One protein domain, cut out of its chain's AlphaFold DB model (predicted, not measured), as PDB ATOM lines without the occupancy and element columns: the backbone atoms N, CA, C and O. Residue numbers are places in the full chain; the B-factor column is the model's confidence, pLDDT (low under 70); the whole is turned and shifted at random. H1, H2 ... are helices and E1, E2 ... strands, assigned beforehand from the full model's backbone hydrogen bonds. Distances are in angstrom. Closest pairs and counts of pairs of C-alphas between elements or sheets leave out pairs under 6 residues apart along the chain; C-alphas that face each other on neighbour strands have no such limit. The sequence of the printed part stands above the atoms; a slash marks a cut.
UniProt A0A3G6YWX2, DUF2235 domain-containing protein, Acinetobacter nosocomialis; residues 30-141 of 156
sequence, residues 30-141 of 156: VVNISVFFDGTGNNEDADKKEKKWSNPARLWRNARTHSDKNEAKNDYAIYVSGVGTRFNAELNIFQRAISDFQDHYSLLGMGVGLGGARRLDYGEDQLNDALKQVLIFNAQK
ATOM      1  N   VAL A  30      39.318  -0.317  81.842       78.19
ATOM      2  CA  VAL A  30      38.379   0.087  82.901       78.19
ATOM      3  C   VAL A  30      38.098   1.578  82.764       78.19
ATOM      4  O   VAL A  30      39.031   2.375  82.650       78.19
ATOM      5  N   VAL A  31      36.815   1.936  82.784       81.00
ATOM      6  CA  VAL A  31      36.320   3.314  82.707       81.00
ATOM      7  C   VAL A  31      35.611   3.643  84.007       81.00
ATOM      8  O   VAL A  31      34.666   2.953  84.384       81.00
ATOM      9  N   ASN A  32      36.034   4.713  84.670       85.50
ATOM     10  CA  ASN A  32      35.425   5.165  85.911       85.50
ATOM     11  C   ASN A  32      34.620   6.431  85.632       85.50
ATOM     12  O   ASN A  32      35.188   7.499  85.413       85.50
ATOM     13  N   ILE A  33      33.292   6.332  85.662       85.94
ATOM     14  CA  ILE A  33      32.413   7.494  85.494       85.94
ATOM     15  C   ILE A  33      31.743   7.791  86.830       85.94
ATOM     16  O   ILE A  33      30.961   6.997  87.346       85.94
ATOM     17  N   SER A  34      32.071   8.944  87.405       90.19
ATOM     18  CA  SER A  34      31.528   9.408  88.679       90.19
ATOM     19  C   SER A  34      30.554  10.556  88.441       90.19
ATOM     20  O   SER A  34      30.958  11.624  87.980       90.19
ATOM     21  N   VAL A  35      29.281  10.350  88.784       90.56
ATOM     22  CA  VAL A  35      28.226  11.367  88.670       90.56
ATOM     23  C   VAL A  35      27.879  11.902  90.057       90.56
ATOM     24  O   VAL A  35      27.515  11.144  90.957       90.56
ATOM     25  N   PHE A  36      27.994  13.217  90.238       93.50
ATOM     26  CA  PHE A  36      27.768  13.900  91.507       93.50
ATOM     27  C   PHE A  36      26.538  14.803  91.411       93.50
ATOM     28  O   PHE A  36      26.587  15.863  90.788       93.50
ATOM     29  N   PHE A  37      25.451  14.392  92.062       93.00
ATOM     30  CA  PHE A  37      24.238  15.195  92.205       93.00
ATOM     31  C   PHE A  37      24.320  16.047  93.469       93.00
ATOM     32  O   PHE A  37      24.520  15.517  94.566       93.00
ATOM     33  N   ASP A  38      24.170  17.360  93.323       92.62
ATOM     34  CA  ASP A  38      24.140  18.266  94.465       92.62
ATOM     35  C   ASP A  38      22.737  18.388  95.092       92.62
ATOM     36  O   ASP A  38      21.710  18.088  94.479       92.62
ATOM     37  N   GLY A  39      22.698  18.816  96.351       85.19
ATOM     38  CA  GLY A  39      21.485  19.023  97.131       85.19
ATOM     39  C   GLY A  39      20.715  20.284  96.739       85.19
ATOM     40  O   GLY A  39      21.244  21.202  96.121       85.19
ATOM     41  N   THR A  40      19.444  20.340  97.129       86.19
ATOM     42  CA  THR A  40      18.556  21.488  96.906       86.19
ATOM     43  C   THR A  40      19.196  22.806  97.337       86.19
ATOM     44  O   THR A  40      19.685  22.918  98.456       86.19
ATOM     45  N   GLY A  41      19.159  23.810  96.462       83.75
ATOM     46  CA  GLY A  41      19.725  25.131  96.732       83.75
ATOM     47  C   GLY A  41      21.247  25.232  96.575       83.75
ATOM     48  O   GLY A  41      21.760  26.341  96.668       83.75
ATOM     49  N   ASN A  42      21.955  24.137  96.268       87.88
ATOM     50  CA  ASN A  42      23.409  24.147  96.095       87.88
ATOM     51  C   ASN A  42      23.832  24.197  94.622       87.88
ATOM     52  O   ASN A  42      23.259  23.522  93.753       87.88
ATOM     53  N   ASN A  43      24.885  24.963  94.350       87.50
ATOM     54  CA  ASN A  43      25.491  25.068  93.032       87.50
ATOM     55  C   ASN A  43      26.977  25.435  93.153       87.50
ATOM     56  O   ASN A  43      27.312  26.510  93.639       87.50
ATOM     57  N   GLU A  44      27.864  24.583  92.631       89.38
ATOM     58  CA  GLU A  44      29.317  24.758  92.725       89.38
ATOM     59  C   GLU A  44      29.827  26.141  92.282       89.38
ATOM     60  O   GLU A  44      30.653  26.731  92.988       89.38
ATOM     61  N   ASP A  45      29.309  26.679  91.174       85.00
ATOM     62  CA  ASP A  45      29.718  27.974  90.624       85.00
ATOM     63  C   ASP A  45      29.203  29.144  91.469       85.00
ATOM     64  O   ASP A  45      29.915  30.133  91.677       85.00
ATOM     65  N   ALA A  46      27.966  29.045  91.968       82.75
ATOM     66  CA  ALA A  46      27.372  30.068  92.827       82.75
ATOM     67  C   ALA A  46      28.058  30.100  94.203       82.75
ATOM     68  O   ALA A  46      28.453  31.165  94.689       82.75
ATOM     69  N   ASP A  47      28.297  28.919  94.773       85.12
ATOM     70  CA  ASP A  47      28.867  28.724  96.107       85.12
ATOM     71  C   ASP A  47      30.372  29.025  96.156       85.12
ATOM     72  O   ASP A  47      30.955  29.209  97.232       85.12
ATOM     73  N   LYS A  48      31.018  29.151  94.989       86.25
ATOM     74  CA  LYS A  48      32.436  29.502  94.841       86.25
ATOM     75  C   LYS A  48      32.790  30.855  95.448       86.25
ATOM     76  O   LYS A  48      33.881  30.998  96.000       86.25
ATOM     77  N   LYS A  49      31.887  31.838  95.361       82.19
ATOM     78  CA  LYS A  49      32.117  33.191  95.901       82.19
ATOM     79  C   LYS A  49      32.174  33.185  97.425       82.19
ATOM     80  O   LYS A  49      33.050  33.816  98.009       82.19
ATOM     81  N   GLU A  50      31.280  32.429  98.053       84.50
ATOM     82  CA  GLU A  50      31.192  32.323  99.513       84.50
ATOM     83  C   GLU A  50      32.062  31.198 100.092       84.50
ATOM     84  O   GLU A  50      32.188  31.087 101.310       84.50
ATOM     85  N   LYS A  51      32.685  30.376  99.233       85.06
ATOM     86  CA  LYS A  51      33.448  29.168  99.599       85.06
ATOM     87  C   LYS A  51      32.614  28.159 100.400       85.06
ATOM     88  O   LYS A  51      33.150  27.434 101.239       85.06
ATOM     89  N   LYS A  52      31.309  28.098 100.132       87.88
ATOM     90  CA  LYS A  52      30.337  27.242 100.833       87.88
ATOM     91  C   LYS A  52      29.933  26.028  99.999       87.88
ATOM     92  O   LYS A  52      28.761  25.697  99.898       87.88
ATOM     93  N   TRP A  53      30.905  25.353  99.392       91.12
ATOM     94  CA  TRP A  53      30.605  24.168  98.595       91.12
ATOM     95  C   TRP A  53      30.011  23.049  99.443       91.12
ATOM     96  O   TRP A  53      30.542  22.689 100.500       91.12
ATOM     97  N   SER A  54      28.966  22.439  98.904       92.94
ATOM     98  CA  SER A  54      28.413  21.188  99.393       92.94
ATOM     99  C   SER A  54      29.451  20.053  99.356       92.94
ATOM    100  O   SER A  54      30.473  20.106  98.661       92.94
ATOM    101  N   ASN A  55      29.189  18.969 100.087       95.19
ATOM    102  CA  ASN A  55      30.047  17.785 100.016       95.19
ATOM    103  C   ASN A  55      30.089  17.157  98.605       95.19
ATOM    104  O   ASN A  55      31.201  16.854  98.167       95.19
ATOM    105  N   PRO A  56      28.969  17.003  97.863       94.62
ATOM    106  CA  PRO A  56      29.003  16.563  96.465       94.62
ATOM    107  C   PRO A  56      29.905  17.427  95.577       94.62
ATOM    108  O   PRO A  56      30.767  16.887  94.885       94.62
ATOM    109  N   ALA A  57      29.797  18.757  95.664       92.69
ATOM    110  CA  ALA A  57      30.645  19.668  94.899       92.69
ATOM    111  C   ALA A  57      32.131  19.515  95.266       92.69
ATOM    112  O   ALA A  57      33.001  19.486  94.395       92.69
ATOM    113  N   ARG A  58      32.453  19.345  96.555       94.31
ATOM    114  CA  ARG A  58      33.835  19.107  97.012       94.31
ATOM    115  C   ARG A  58      34.398  17.779  96.504       94.31
ATOM    116  O   ARG A  58      35.557  17.737  96.094       94.31
ATOM    117  N   LEU A  59      33.601  16.710  96.523       94.62
ATOM    118  CA  LEU A  59      34.003  15.403  96.000       94.62
ATOM    119  C   LEU A  59      34.234  15.460  94.490       94.62
ATOM    120  O   LEU A  59      35.280  15.005  94.029       94.62
ATOM    121  N   TRP A  60      33.327  16.095  93.746       93.62
ATOM    122  CA  TRP A  60      33.495  16.310  92.311       93.62
ATOM    123  C   TRP A  60      34.769  17.098  91.993       93.62
ATOM    124  O   TRP A  60      35.540  16.688  91.131       93.62
ATOM    125  N   ARG A  61      35.053  18.186  92.722       91.12
ATOM    126  CA  ARG A  61      36.285  18.974  92.528       91.12
ATOM    127  C   ARG A  61      37.544  18.137  92.730       91.12
ATOM    128  O   ARG A  61      38.507  18.292  91.978       91.12
ATOM    129  N   ASN A  62      37.543  17.256  93.728       91.06
ATOM    130  CA  ASN A  62      38.654  16.339  93.969       91.06
ATOM    131  C   ASN A  62      38.789  15.313  92.838       91.06
ATOM    132  O   ASN A  62      39.900  15.112  92.353       91.06
ATOM    133  N   ALA A  63      37.679  14.716  92.396       88.12
ATOM    134  CA  ALA A  63      37.658  13.773  91.279       88.12
ATOM    135  C   ALA A  63      38.157  14.428  89.983       88.12
ATOM    136  O   ALA A  63      39.073  13.920  89.352       88.12
ATOM    137  N   ARG A  64      37.665  15.625  89.656       86.75
ATOM    138  CA  ARG A  64      38.128  16.409  88.506       86.75
ATOM    139  C   ARG A  64      39.620  16.724  88.582       86.75
ATOM    140  O   ARG A  64      40.346  16.523  87.620       86.75
ATOM    141  N   THR A  65      40.096  17.171  89.744       87.00
ATOM    142  CA  THR A  65      41.526  17.452  89.947       87.00
ATOM    143  C   THR A  65      42.379  16.192  89.773       87.00
ATOM    144  O   THR A  65      43.506  16.286  89.296       87.00
ATOM    145  N   HIS A  66      41.865  15.025  90.174       83.31
ATOM    146  CA  HIS A  66      42.527  13.741  89.962       83.31
ATOM    147  C   HIS A  66      42.626  13.407  88.470       83.31
ATOM    148  O   HIS A  66      43.731  13.127  88.002       83.31
ATOM    149  N   SER A  67      41.516  13.515  87.733       78.25
ATOM    150  CA  SER A  67      41.473  13.310  86.280       78.25
ATOM    151  C   SER A  67      42.447  14.231  85.540       78.25
ATOM    152  O   SER A  67      43.243  13.763  84.728       78.25
ATOM    153  N   ASP A  68      42.447  15.524  85.884       76.25
ATOM    154  CA  ASP A  68      43.263  16.545  85.220       76.25
ATOM    155  C   ASP A  68      44.770  16.374  85.497       76.25
ATOM    156  O   ASP A  68      45.593  16.586  84.608       76.25
ATOM    157  N   LYS A  69      45.160  16.013  86.731       76.38
ATOM    158  CA  LYS A  69      46.580  15.949  87.138       76.38
ATOM    159  C   LYS A  69      47.268  14.630  86.825       76.38
ATOM    160  O   LYS A  69      48.471  14.639  86.582       76.38
ATOM    161  N   ASN A  70      46.551  13.513  86.900       62.75
ATOM    162  CA  ASN A  70      47.156  12.187  86.756       62.75
ATOM    163  C   ASN A  70      47.085  11.649  85.325       62.75
ATOM    164  O   ASN A  70      47.352  10.469  85.120       62.75
ATOM    165  N   GLU A  71      46.681  12.481  84.355       62.56
ATOM    166  CA  GLU A  71      46.352  12.043  82.993       62.56
ATOM    167  C   GLU A  71      45.457  10.794  83.000       62.56
ATOM    168  O   GLU A  71      45.616   9.891  82.175       62.56
ATOM    169  N   ALA A  72      44.531  10.712  83.962       61.12
ATOM    170  CA  ALA A  72      43.650   9.566  84.107       61.12
ATOM    171  C   ALA A  72      42.581   9.643  83.010       61.12
ATOM    172  O   ALA A  72      41.453  10.076  83.226       61.12
ATOM    173  N   LYS A  73      42.975   9.253  81.790       65.50
ATOM    174  CA  LYS A  73      42.188   9.361  80.549       65.50
ATOM    175  C   LYS A  73      40.862   8.599  80.593       65.50
ATOM    176  O   LYS A  73      40.018   8.836  79.740       65.50
ATOM    177  N   ASN A  74      40.684   7.728  81.585       74.19
ATOM    178  CA  ASN A  74      39.498   6.900  81.765       74.19
ATOM    179  C   ASN A  74      38.647   7.306  82.982       74.19
ATOM    180  O   ASN A  74      37.658   6.630  83.268       74.19
ATOM    181  N   ASP A  75      39.012   8.381  83.688       82.38
ATOM    182  CA  ASP A  75      38.307   8.854  84.876       82.38
ATOM    183  C   ASP A  75      37.502  10.115  84.547       82.38
ATOM    184  O   ASP A  75      38.050  11.205  84.367       82.38
ATOM    185  N   TYR A  76      36.181   9.980  84.514       83.88
ATOM    186  CA  TYR A  76      35.243  11.046  84.176       83.88
ATOM    187  C   TYR A  76      34.488  11.506  85.422       83.88
ATOM    188  O   TYR A  76      33.879  10.705  86.132       83.88
ATOM    189  N   ALA A  77      34.494  12.814  85.681       88.94
ATOM    190  CA  ALA A  77      33.803  13.425  86.812       88.94
ATOM    191  C   ALA A  77      32.702  14.379  86.322       88.94
ATOM    192  O   ALA A  77      32.980  15.489  85.863       88.94
ATOM    193  N   ILE A  78      31.444  13.964  86.464       88.50
ATOM    194  CA  ILE A  78      30.257  14.705  86.023       88.50
ATOM    195  C   ILE A  78      29.600  15.364  87.235       88.50
ATOM    196  O   ILE A  78      29.336  14.706  88.238       88.50
ATOM    197  N   TYR A  79      29.307  16.660  87.142       90.00
ATOM    198  CA  TYR A  79      28.601  17.404  88.183       90.00
ATOM    199  C   TYR A  79      27.214  17.821  87.713       90.00
ATOM    200  O   TYR A  79      27.051  18.337  86.606       90.00
ATOM    201  N   VAL A  80      26.227  17.650  88.586       89.56
ATOM    202  CA  VAL A  80      24.841  18.045  88.359       89.56
ATOM    203  C   VAL A  80      24.415  18.970  89.493       89.56
ATOM    204  O   VAL A  80      24.372  18.571  90.658       89.56
ATOM    205  N   SER A  81      24.109  20.222  89.147       89.75
ATOM    206  CA  SER A  81      23.632  21.238  90.098       89.75
ATOM    207  C   SER A  81      22.363  20.802  90.826       89.75
ATOM    208  O   SER A  81      21.527  20.088  90.271       89.75
ATOM    209  N   GLY A  82      22.181  21.271  92.057       85.94
ATOM    210  CA  GLY A  82      21.018  20.936  92.865       85.94
ATOM    211  C   GLY A  82      19.740  21.614  92.387       85.94
ATOM    212  O   GLY A  82      19.777  22.656  91.730       85.94
ATOM    213  N   VAL A  83      18.585  21.027  92.705       84.12
ATOM    214  CA  VAL A  83      17.270  21.619  92.390       84.12
ATOM    215  C   VAL A  83      17.089  22.977  93.072       84.12
ATOM    216  O   VAL A  83      17.645  23.212  94.142       84.12
ATOM    217  N   GLY A  84      16.327  23.886  92.457       73.75
ATOM    218  CA  GLY A  84      16.131  25.243  92.989       73.75
ATOM    219  C   GLY A  84      17.346  26.166  92.830       73.75
ATOM    220  O   GLY A  84      17.364  27.254  93.396       73.75
ATOM    221  N   THR A  85      18.359  25.747  92.067       76.81
ATOM    222  CA  THR A  85      19.461  26.606  91.617       76.81
ATOM    223  C   THR A  85      19.518  26.647  90.104       76.81
ATOM    224  O   THR A  85      18.934  25.798  89.423       76.81
ATOM    225  N   ARG A  86      20.264  27.620  89.579       79.00
ATOM    226  CA  ARG A  86      20.548  27.696  88.154       79.00
ATOM    227  C   ARG A  86      21.183  26.402  87.661       79.00
ATOM    228  O   ARG A  86      22.154  25.917  88.239       79.00
ATOM    229  N   PHE A  87      20.666  25.892  86.555       76.50
ATOM    230  CA  PHE A  87      21.229  24.728  85.895       76.50
ATOM    231  C   PHE A  87      22.632  24.978  85.322       76.50
ATOM    232  O   PHE A  87      22.912  26.045  84.777       76.50
ATOM    233  N   ASN A  88      23.508  23.979  85.438       73.44
ATOM    234  CA  ASN A  88      24.931  24.065  85.092       73.44
ATOM    235  C   ASN A  88      25.285  23.571  83.674       73.44
ATOM    236  O   ASN A  88      26.457  23.590  83.313       73.44
ATOM    237  N   ALA A  89      24.311  23.129  82.872       65.94
ATOM    238  CA  ALA A  89      24.557  22.735  81.486       65.94
ATOM    239  C   ALA A  89      24.713  23.950  80.557       65.94
ATOM    240  O   ALA A  89      24.077  24.992  80.759       65.94
ATOM    241  N   GLU A  90      25.499  23.794  79.491       53.19
ATOM    242  CA  GLU A  90      25.490  24.726  78.361       53.19
ATOM    243  C   GLU A  90      24.163  24.591  77.608       53.19
ATOM    244  O   GLU A  90      23.990  23.765  76.720       53.19
ATOM    245  N   LEU A  91      23.183  25.390  78.018       51.31
ATOM    246  CA  LEU A  91      21.888  25.478  77.359       51.31
ATOM    247  C   LEU A  91      21.915  26.584  76.305       51.31
ATOM    248  O   LEU A  91      22.341  27.710  76.584       51.31
ATOM    249  N   ASN A  92      21.368  26.301  75.120       39.78
ATOM    250  CA  ASN A  92      21.078  27.347  74.141       39.78
ATOM    251  C   ASN A  92      20.175  28.425  74.768       39.78
ATOM    252  O   ASN A  92      19.333  28.128  75.612       39.78
ATOM    253  N   ILE A  93      20.319  29.684  74.343       37.59
ATOM    254  CA  ILE A  93      19.645  30.875  74.910       37.59
ATOM    255  C   ILE A  93      18.138  30.698  75.195       37.59
ATOM    256  O   ILE A  93      17.658  31.161  76.229       37.59
ATOM    257  N   PHE A  94      17.403  29.975  74.343       35.66
ATOM    258  CA  PHE A  94      15.991  29.630  74.571       35.66
ATOM    259  C   PHE A  94      15.780  28.628  75.718       35.66
ATOM    260  O   PHE A  94      14.929  28.839  76.579       35.66
ATOM    261  N   GLN A  95      16.575  27.558  75.768       48.00
ATOM    262  CA  GLN A  95      16.543  26.581  76.862       48.00
ATOM    263  C   GLN A  95      17.015  27.208  78.178       48.00
ATOM    264  O   GLN A  95      16.482  26.892  79.237       48.00
ATOM    265  N   ARG A  96      17.960  28.154  78.110       51.19
ATOM    266  CA  ARG A  96      18.422  28.940  79.253       51.19
ATOM    267  C   ARG A  96      17.317  29.821  79.826       51.19
ATOM    268  O   ARG A  96      17.176  29.870  81.038       51.19
ATOM    269  N   ALA A  97      16.501  30.451  78.979       50.59
ATOM    270  CA  ALA A  97      15.353  31.240  79.425       50.59
ATOM    271  C   ALA A  97      14.283  30.372  80.116       50.59
ATOM    272  O   ALA A  97      13.758  30.757  81.158       50.59
ATOM    273  N   ILE A  98      14.008  29.176  79.584       52.84
ATOM    274  CA  ILE A  98      13.073  28.215  80.194       52.84
ATOM    275  C   ILE A  98      13.635  27.668  81.516       52.84
ATOM    276  O   ILE A  98      12.906  27.575  82.505       52.84
ATOM    277  N   SER A  99      14.930  27.344  81.550       54.72
ATOM    278  CA  SER A  99      15.614  26.863  82.751       54.72
ATOM    279  C   SER A  99      15.649  27.923  83.840       54.72
ATOM    280  O   SER A  99      15.218  27.642  84.951       54.72
ATOM    281  N   ASP A 100      16.093  29.139  83.516       58.09
ATOM    282  CA  ASP A 100      16.165  30.247  84.464       58.09
ATOM    283  C   ASP A 100      14.757  30.603  84.980       58.09
ATOM    284  O   ASP A 100      14.620  30.881  86.163       58.09
ATOM    285  N   PHE A 101      13.694  30.530  84.163       55.19
ATOM    286  CA  PHE A 101      12.315  30.753  84.627       55.19
ATOM    287  C   PHE A 101      11.839  29.674  85.613       55.19
ATOM    288  O   PHE A 101      11.298  30.007  86.666       55.19
ATOM    289  N   GLN A 102      12.072  28.392  85.319       56.50
ATOM    290  CA  GLN A 102      11.727  27.293  86.233       56.50
ATOM    291  C   GLN A 102      12.541  27.346  87.535       56.50
ATOM    292  O   GLN A 102      12.002  27.089  88.612       56.50
ATOM    293  N   ASP A 103      13.819  27.715  87.439       54.84
ATOM    294  CA  ASP A 103      14.731  27.777  88.577       54.84
ATOM    295  C   ASP A 103      14.491  29.050  89.440       54.84
ATOM    296  O   ASP A 103      14.601  28.961  90.660       54.84
ATOM    297  N   HIS A 104      14.085  30.203  88.867       51.56
ATOM    298  CA  HIS A 104      13.793  31.450  89.619       51.56
ATOM    299  C   HIS A 104      12.343  31.594  90.113       51.56
ATOM    300  O   HIS A 104      12.135  32.050  91.234       51.56
ATOM    301  N   TYR A 105      11.324  31.252  89.313       48.03
ATOM    302  CA  TYR A 105       9.902  31.449  89.671       48.03
ATOM    303  C   TYR A 105       9.325  30.263  90.464       48.03
ATOM    304  O   TYR A 105       8.146  29.917  90.363       48.03
ATOM    305  N   SER A 106      10.164  29.621  91.276       46.12
ATOM    306  CA  SER A 106       9.856  28.410  92.037       46.12
ATOM    307  C   SER A 106       8.923  28.648  93.237       46.12
ATOM    308  O   SER A 106       9.244  28.321  94.372       46.12
ATOM    309  N   LEU A 107       7.701  29.116  92.966       42.84
ATOM    310  CA  LEU A 107       6.517  28.635  93.685       42.84
ATOM    311  C   LEU A 107       6.143  27.209  93.207       42.84
ATOM    312  O   LEU A 107       5.515  26.452  93.937       42.84
ATOM    313  N   LEU A 108       6.598  26.807  92.008       48.47
ATOM    314  CA  LEU A 108       6.391  25.477  91.406       48.47
ATOM    315  C   LEU A 108       7.585  24.502  91.538       48.47
ATOM    316  O   LEU A 108       7.404  23.298  91.368       48.47
ATOM    317  N   GLY A 109       8.798  24.959  91.876       47.78
ATOM    318  CA  GLY A 109       9.985  24.087  91.984       47.78
ATOM    319  C   GLY A 109      10.079  23.238  93.251       47.78
ATOM    320  O   GLY A 109      10.928  22.354  93.314       47.78
ATOM    321  N   MET A 110       9.192  23.450  94.227       48.78
ATOM    322  CA  MET A 110       9.095  22.628  95.442       48.78
ATOM    323  C   MET A 110       8.062  21.488  95.332       48.78
ATOM    324  O   MET A 110       7.975  20.680  96.250       48.78
ATOM    325  N   GLY A 111       7.264  21.414  94.253       49.81
ATOM    326  CA  GLY A 111       6.027  20.612  94.266       49.81
ATOM    327  C   GLY A 111       5.806  19.598  93.142       49.81
ATOM    328  O   GLY A 111       4.953  18.734  93.306       49.81
ATOM    329  N   VAL A 112       6.521  19.669  92.010       52.91
ATOM    330  CA  VAL A 112       6.109  18.918  90.794       52.91
ATOM    331  C   VAL A 112       7.170  17.937  90.264       52.91
ATOM    332  O   VAL A 112       6.964  17.300  89.241       52.91
ATOM    333  N   GLY A 113       8.332  17.789  90.914       58.75
ATOM    334  CA  GLY A 113       9.371  16.815  90.514       58.75
ATOM    335  C   GLY A 113      10.096  17.103  89.183       58.75
ATOM    336  O   GLY A 113      11.168  16.551  88.940       58.75
ATOM    337  N   LEU A 114       9.583  18.027  88.363       62.91
ATOM    338  CA  LEU A 114      10.123  18.391  87.045       62.91
ATOM    339  C   LEU A 114      11.585  18.866  87.094       62.91
ATOM    340  O   LEU A 114      12.385  18.510  86.232       62.91
ATOM    341  N   GLY A 115      11.959  19.632  88.123       66.69
ATOM    342  CA  GLY A 115      13.334  20.115  88.283       66.69
ATOM    343  C   GLY A 115      14.348  19.002  88.578       66.69
ATOM    344  O   GLY A 115      15.520  19.153  88.233       66.69
ATOM    345  N   GLY A 116      13.900  17.907  89.202       74.31
ATOM    346  CA  GLY A 116      14.710  16.720  89.481       74.31
ATOM    347  C   GLY A 116      14.855  15.819  88.256       74.31
ATOM    348  O   GLY A 116      15.972  15.426  87.939       74.31
ATOM    349  N   ALA A 117      13.760  15.575  87.523       78.12
ATOM    350  CA  ALA A 117      13.777  14.786  86.286       78.12
ATOM    351  C   ALA A 117      14.788  15.342  85.269       78.12
ATOM    352  O   ALA A 117      15.692  14.630  84.853       78.12
ATOM    353  N   ARG A 118      14.766  16.659  85.015       79.50
ATOM    354  CA  ARG A 118      15.720  17.323  84.104       79.50
ATOM    355  C   ARG A 118      17.194  17.120  84.491       79.50
ATOM    356  O   ARG A 118      18.076  17.130  83.639       79.50
ATOM    357  N   ARG A 119      17.484  17.002  85.791       84.38
ATOM    358  CA  ARG A 119      18.842  16.773  86.313       84.38
ATOM    359  C   ARG A 119      19.276  15.320  86.144       84.38
ATOM    360  O   ARG A 119      20.460  15.088  85.927       84.38
ATOM    361  N   LEU A 120      18.335  14.378  86.218       85.00
ATOM    362  CA  LEU A 120      18.579  12.976  85.885       85.00
ATOM    363  C   LEU A 120      18.842  12.818  84.386       85.00
ATOM    364  O   LEU A 120      19.880  12.264  84.046       85.00
ATOM    365  N   ASP A 121      17.994  13.399  83.531       83.25
ATOM    366  CA  ASP A 121      18.151  13.351  82.069       83.25
ATOM    367  C   ASP A 121      19.517  13.909  81.642       83.25
ATOM    368  O   ASP A 121      20.264  13.283  80.902       83.25
ATOM    369  N   TYR A 122      19.918  15.051  82.202       82.69
ATOM    370  CA  TYR A 122      21.246  15.607  81.943       82.69
ATOM    371  C   TYR A 122      22.391  14.756  82.495       82.69
ATOM    372  O   TYR A 122      23.451  14.674  81.880       82.69
ATOM    373  N   GLY A 123      22.206  14.133  83.661       81.88
ATOM    374  CA  GLY A 123      23.178  13.179  84.189       81.88
ATOM    375  C   GLY A 123      23.362  11.982  83.251       81.88
ATOM    376  O   GLY A 123      24.493  11.548  83.043       81.88
ATOM    377  N   GLU A 124      22.269  11.492  82.664       84.81
ATOM    378  CA  GLU A 124      22.263  10.428  81.659       84.81
ATOM    379  C   GLU A 124      22.934  10.868  80.351       84.81
ATOM    380  O   GLU A 124      23.808  10.157  79.856       84.81
ATOM    381  N   ASP A 125      22.611  12.052  79.830       83.50
ATOM    382  CA  ASP A 125      23.233  12.599  78.618       83.50
ATOM    383  C   ASP A 125      24.756  12.705  78.774       83.50
ATOM    384  O   ASP A 125      25.515  12.227  77.930       83.50
ATOM    385  N   GLN A 126      25.221  13.250  79.902       82.81
ATOM    386  CA  GLN A 126      26.652  13.399  80.180       82.81
ATOM    387  C   GLN A 126      27.359  12.053  80.368       82.81
ATOM    388  O   GLN A 126      28.515  11.892  79.968       82.81
ATOM    389  N   LEU A 127      26.675  11.076  80.970       83.25
ATOM    390  CA  LEU A 127      27.169   9.707  81.090       83.25
ATOM    391  C   LEU A 127      27.325   9.062  79.705       83.25
ATOM    392  O   LEU A 127      28.376   8.486  79.409       83.25
ATOM    393  N   ASN A 128      26.308   9.190  78.855       82.44
ATOM    394  CA  ASN A 128      26.305   8.655  77.497       82.44
ATOM    395  C   ASN A 128      27.396   9.298  76.634       82.44
ATOM    396  O   ASN A 128      28.106   8.592  75.914       82.44
ATOM    397  N   ASP A 129      27.584  10.613  76.740       80.31
ATOM    398  CA  ASP A 129      28.633  11.333  76.019       80.31
ATOM    399  C   ASP A 129      30.035  10.908  76.467       80.31
ATOM    400  O   ASP A 129      30.893  10.643  75.617       80.31
ATOM    401  N   ALA A 130      30.267  10.761  77.775       79.94
ATOM    402  CA  ALA A 130      31.532  10.245  78.298       79.94
ATOM    403  C   ALA A 130      31.816   8.828  77.774       79.94
ATOM    404  O   ALA A 130      32.904   8.556  77.260       79.94
ATOM    405  N   LEU A 131      30.822   7.935  77.814       82.31
ATOM    406  CA  LEU A 131      30.965   6.570  77.309       82.31
ATOM    407  C   LEU A 131      31.242   6.544  75.798       82.31
ATOM    408  O   LEU A 131      32.117   5.813  75.330       82.31
ATOM    409  N   LYS A 132      30.542   7.377  75.025       78.38
ATOM    410  CA  LYS A 132      30.747   7.511  73.580       78.38
ATOM    411  C   LYS A 132      32.158   7.995  73.252       78.38
ATOM    412  O   LYS A 132      32.775   7.468  72.327       78.38
ATOM    413  N   GLN A 133      32.684   8.962  74.004       78.06
ATOM    414  CA  GLN A 133      34.060   9.435  73.834       78.06
ATOM    415  C   GLN A 133      35.077   8.319  74.080       78.06
ATOM    416  O   GLN A 133      35.990   8.152  73.269       78.06
ATOM    417  N   VAL A 134      34.889   7.513  75.132       81.12
ATOM    418  CA  VAL A 134      35.753   6.352  75.394       81.12
ATOM    419  C   VAL A 134      35.699   5.349  74.247       81.12
ATOM    420  O   VAL A 134      36.741   4.907  73.765       81.12
ATOM    421  N   LEU A 135      34.498   5.005  73.774       81.56
ATOM    422  CA  LEU A 135      34.330   4.051  72.676       81.56
ATOM    423  C   LEU A 135      35.029   4.529  71.398       81.56
ATOM    424  O   LEU A 135      35.735   3.749  70.759       81.56
ATOM    425  N   ILE A 136      34.885   5.811  71.048       78.44
ATOM    426  CA  ILE A 136      35.563   6.408  69.888       78.44
ATOM    427  C   ILE A 136      37.083   6.375  70.075       78.44
ATOM    428  O   ILE A 136      37.802   5.986  69.153       78.44
ATOM    429  N   PHE A 137      37.584   6.752  71.254       79.50
ATOM    430  CA  PHE A 137      39.016   6.735  71.551       79.50
ATOM    431  C   PHE A 137      39.604   5.322  71.427       79.50
ATOM    432  O   PHE A 137      40.627   5.129  70.763       79.50
ATOM    433  N   ASN A 138      38.924   4.323  71.991       79.88
ATOM    434  CA  ASN A 138      39.345   2.928  71.931       79.88
ATOM    435  C   ASN A 138      39.295   2.373  70.500       79.88
ATOM    436  O   ASN A 138      40.236   1.699  70.080       79.88
ATOM    437  N   ALA A 139      38.263   2.705  69.718       80.38
ATOM    438  CA  ALA A 139      38.178   2.322  68.308       80.38
ATOM    439  C   ALA A 139      39.329   2.923  67.482       80.38
ATOM    440  O   ALA A 139      40.007   2.210  66.743       80.38
ATOM    441  N   GLN A 140      39.620   4.216  67.661       80.94
ATOM    442  CA  GLN A 140      40.739   4.881  66.987       80.94
ATOM    443  C   GLN A 140      42.096   4.286  67.375       80.94
ATOM    444  O   GLN A 140      42.985   4.163  66.529       80.94
ATOM    445  N   LYS A 141      42.278   3.937  68.653       80.88
ATOM    446  CA  LYS A 141      43.486   3.269  69.149       80.88
ATOM    447  C   LYS A 141      43.654   1.899  68.489       80.88
ATOM    448  O   LYS A 141      44.710   1.639  67.918       80.88
TER     449      LYS A 141
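What this domain is: This is residues 30 to 141 of the 156 residues of the protein "DUF2235 domain-containing protein" of Acinetobacter nosocomialis (UniProt A0A3G6YWX2). A two-stranded parallel sheet, E1 and E2, lies between H2 and long H4, with H3 off one end. It has 112 printed residues, mostly helix in its named elements, and runs E1 H1 H2 E2, a strand-helix-strand unit with a right-handed crossover, then H3 and H4. It is only just compact, close to loose, with radius of gyration of the C-alphas 15.5 A and spans 50, 29 and 23 A.

How they stand to each other: E1, residues 32 to 37, and E2, residues 75 to 80, have N 34 and O 76 within hydrogen-bond range, 2.8 A. The closest C-alphas of E2 and H2, residues 55 to 69, are 77 and 64, 5.5 A; of E2 and H4, residues 114 to 141, 80 and 119, 6.5 A. In H4 23 of 24 O i to N i+4 pairs are within range.

Where its parts are: E1 starts at C-alpha 32 (35.425, 5.165, 85.911); H4, 40.8 A long, ends at C-alpha 141 (43.486, 3.269, 69.149).

The domain as a whole: The printed part has no cut. The link E2 to H3, residues 93 to 104, is long. pLDDT is under 70 at residues 70 to 73 and 89 to 115.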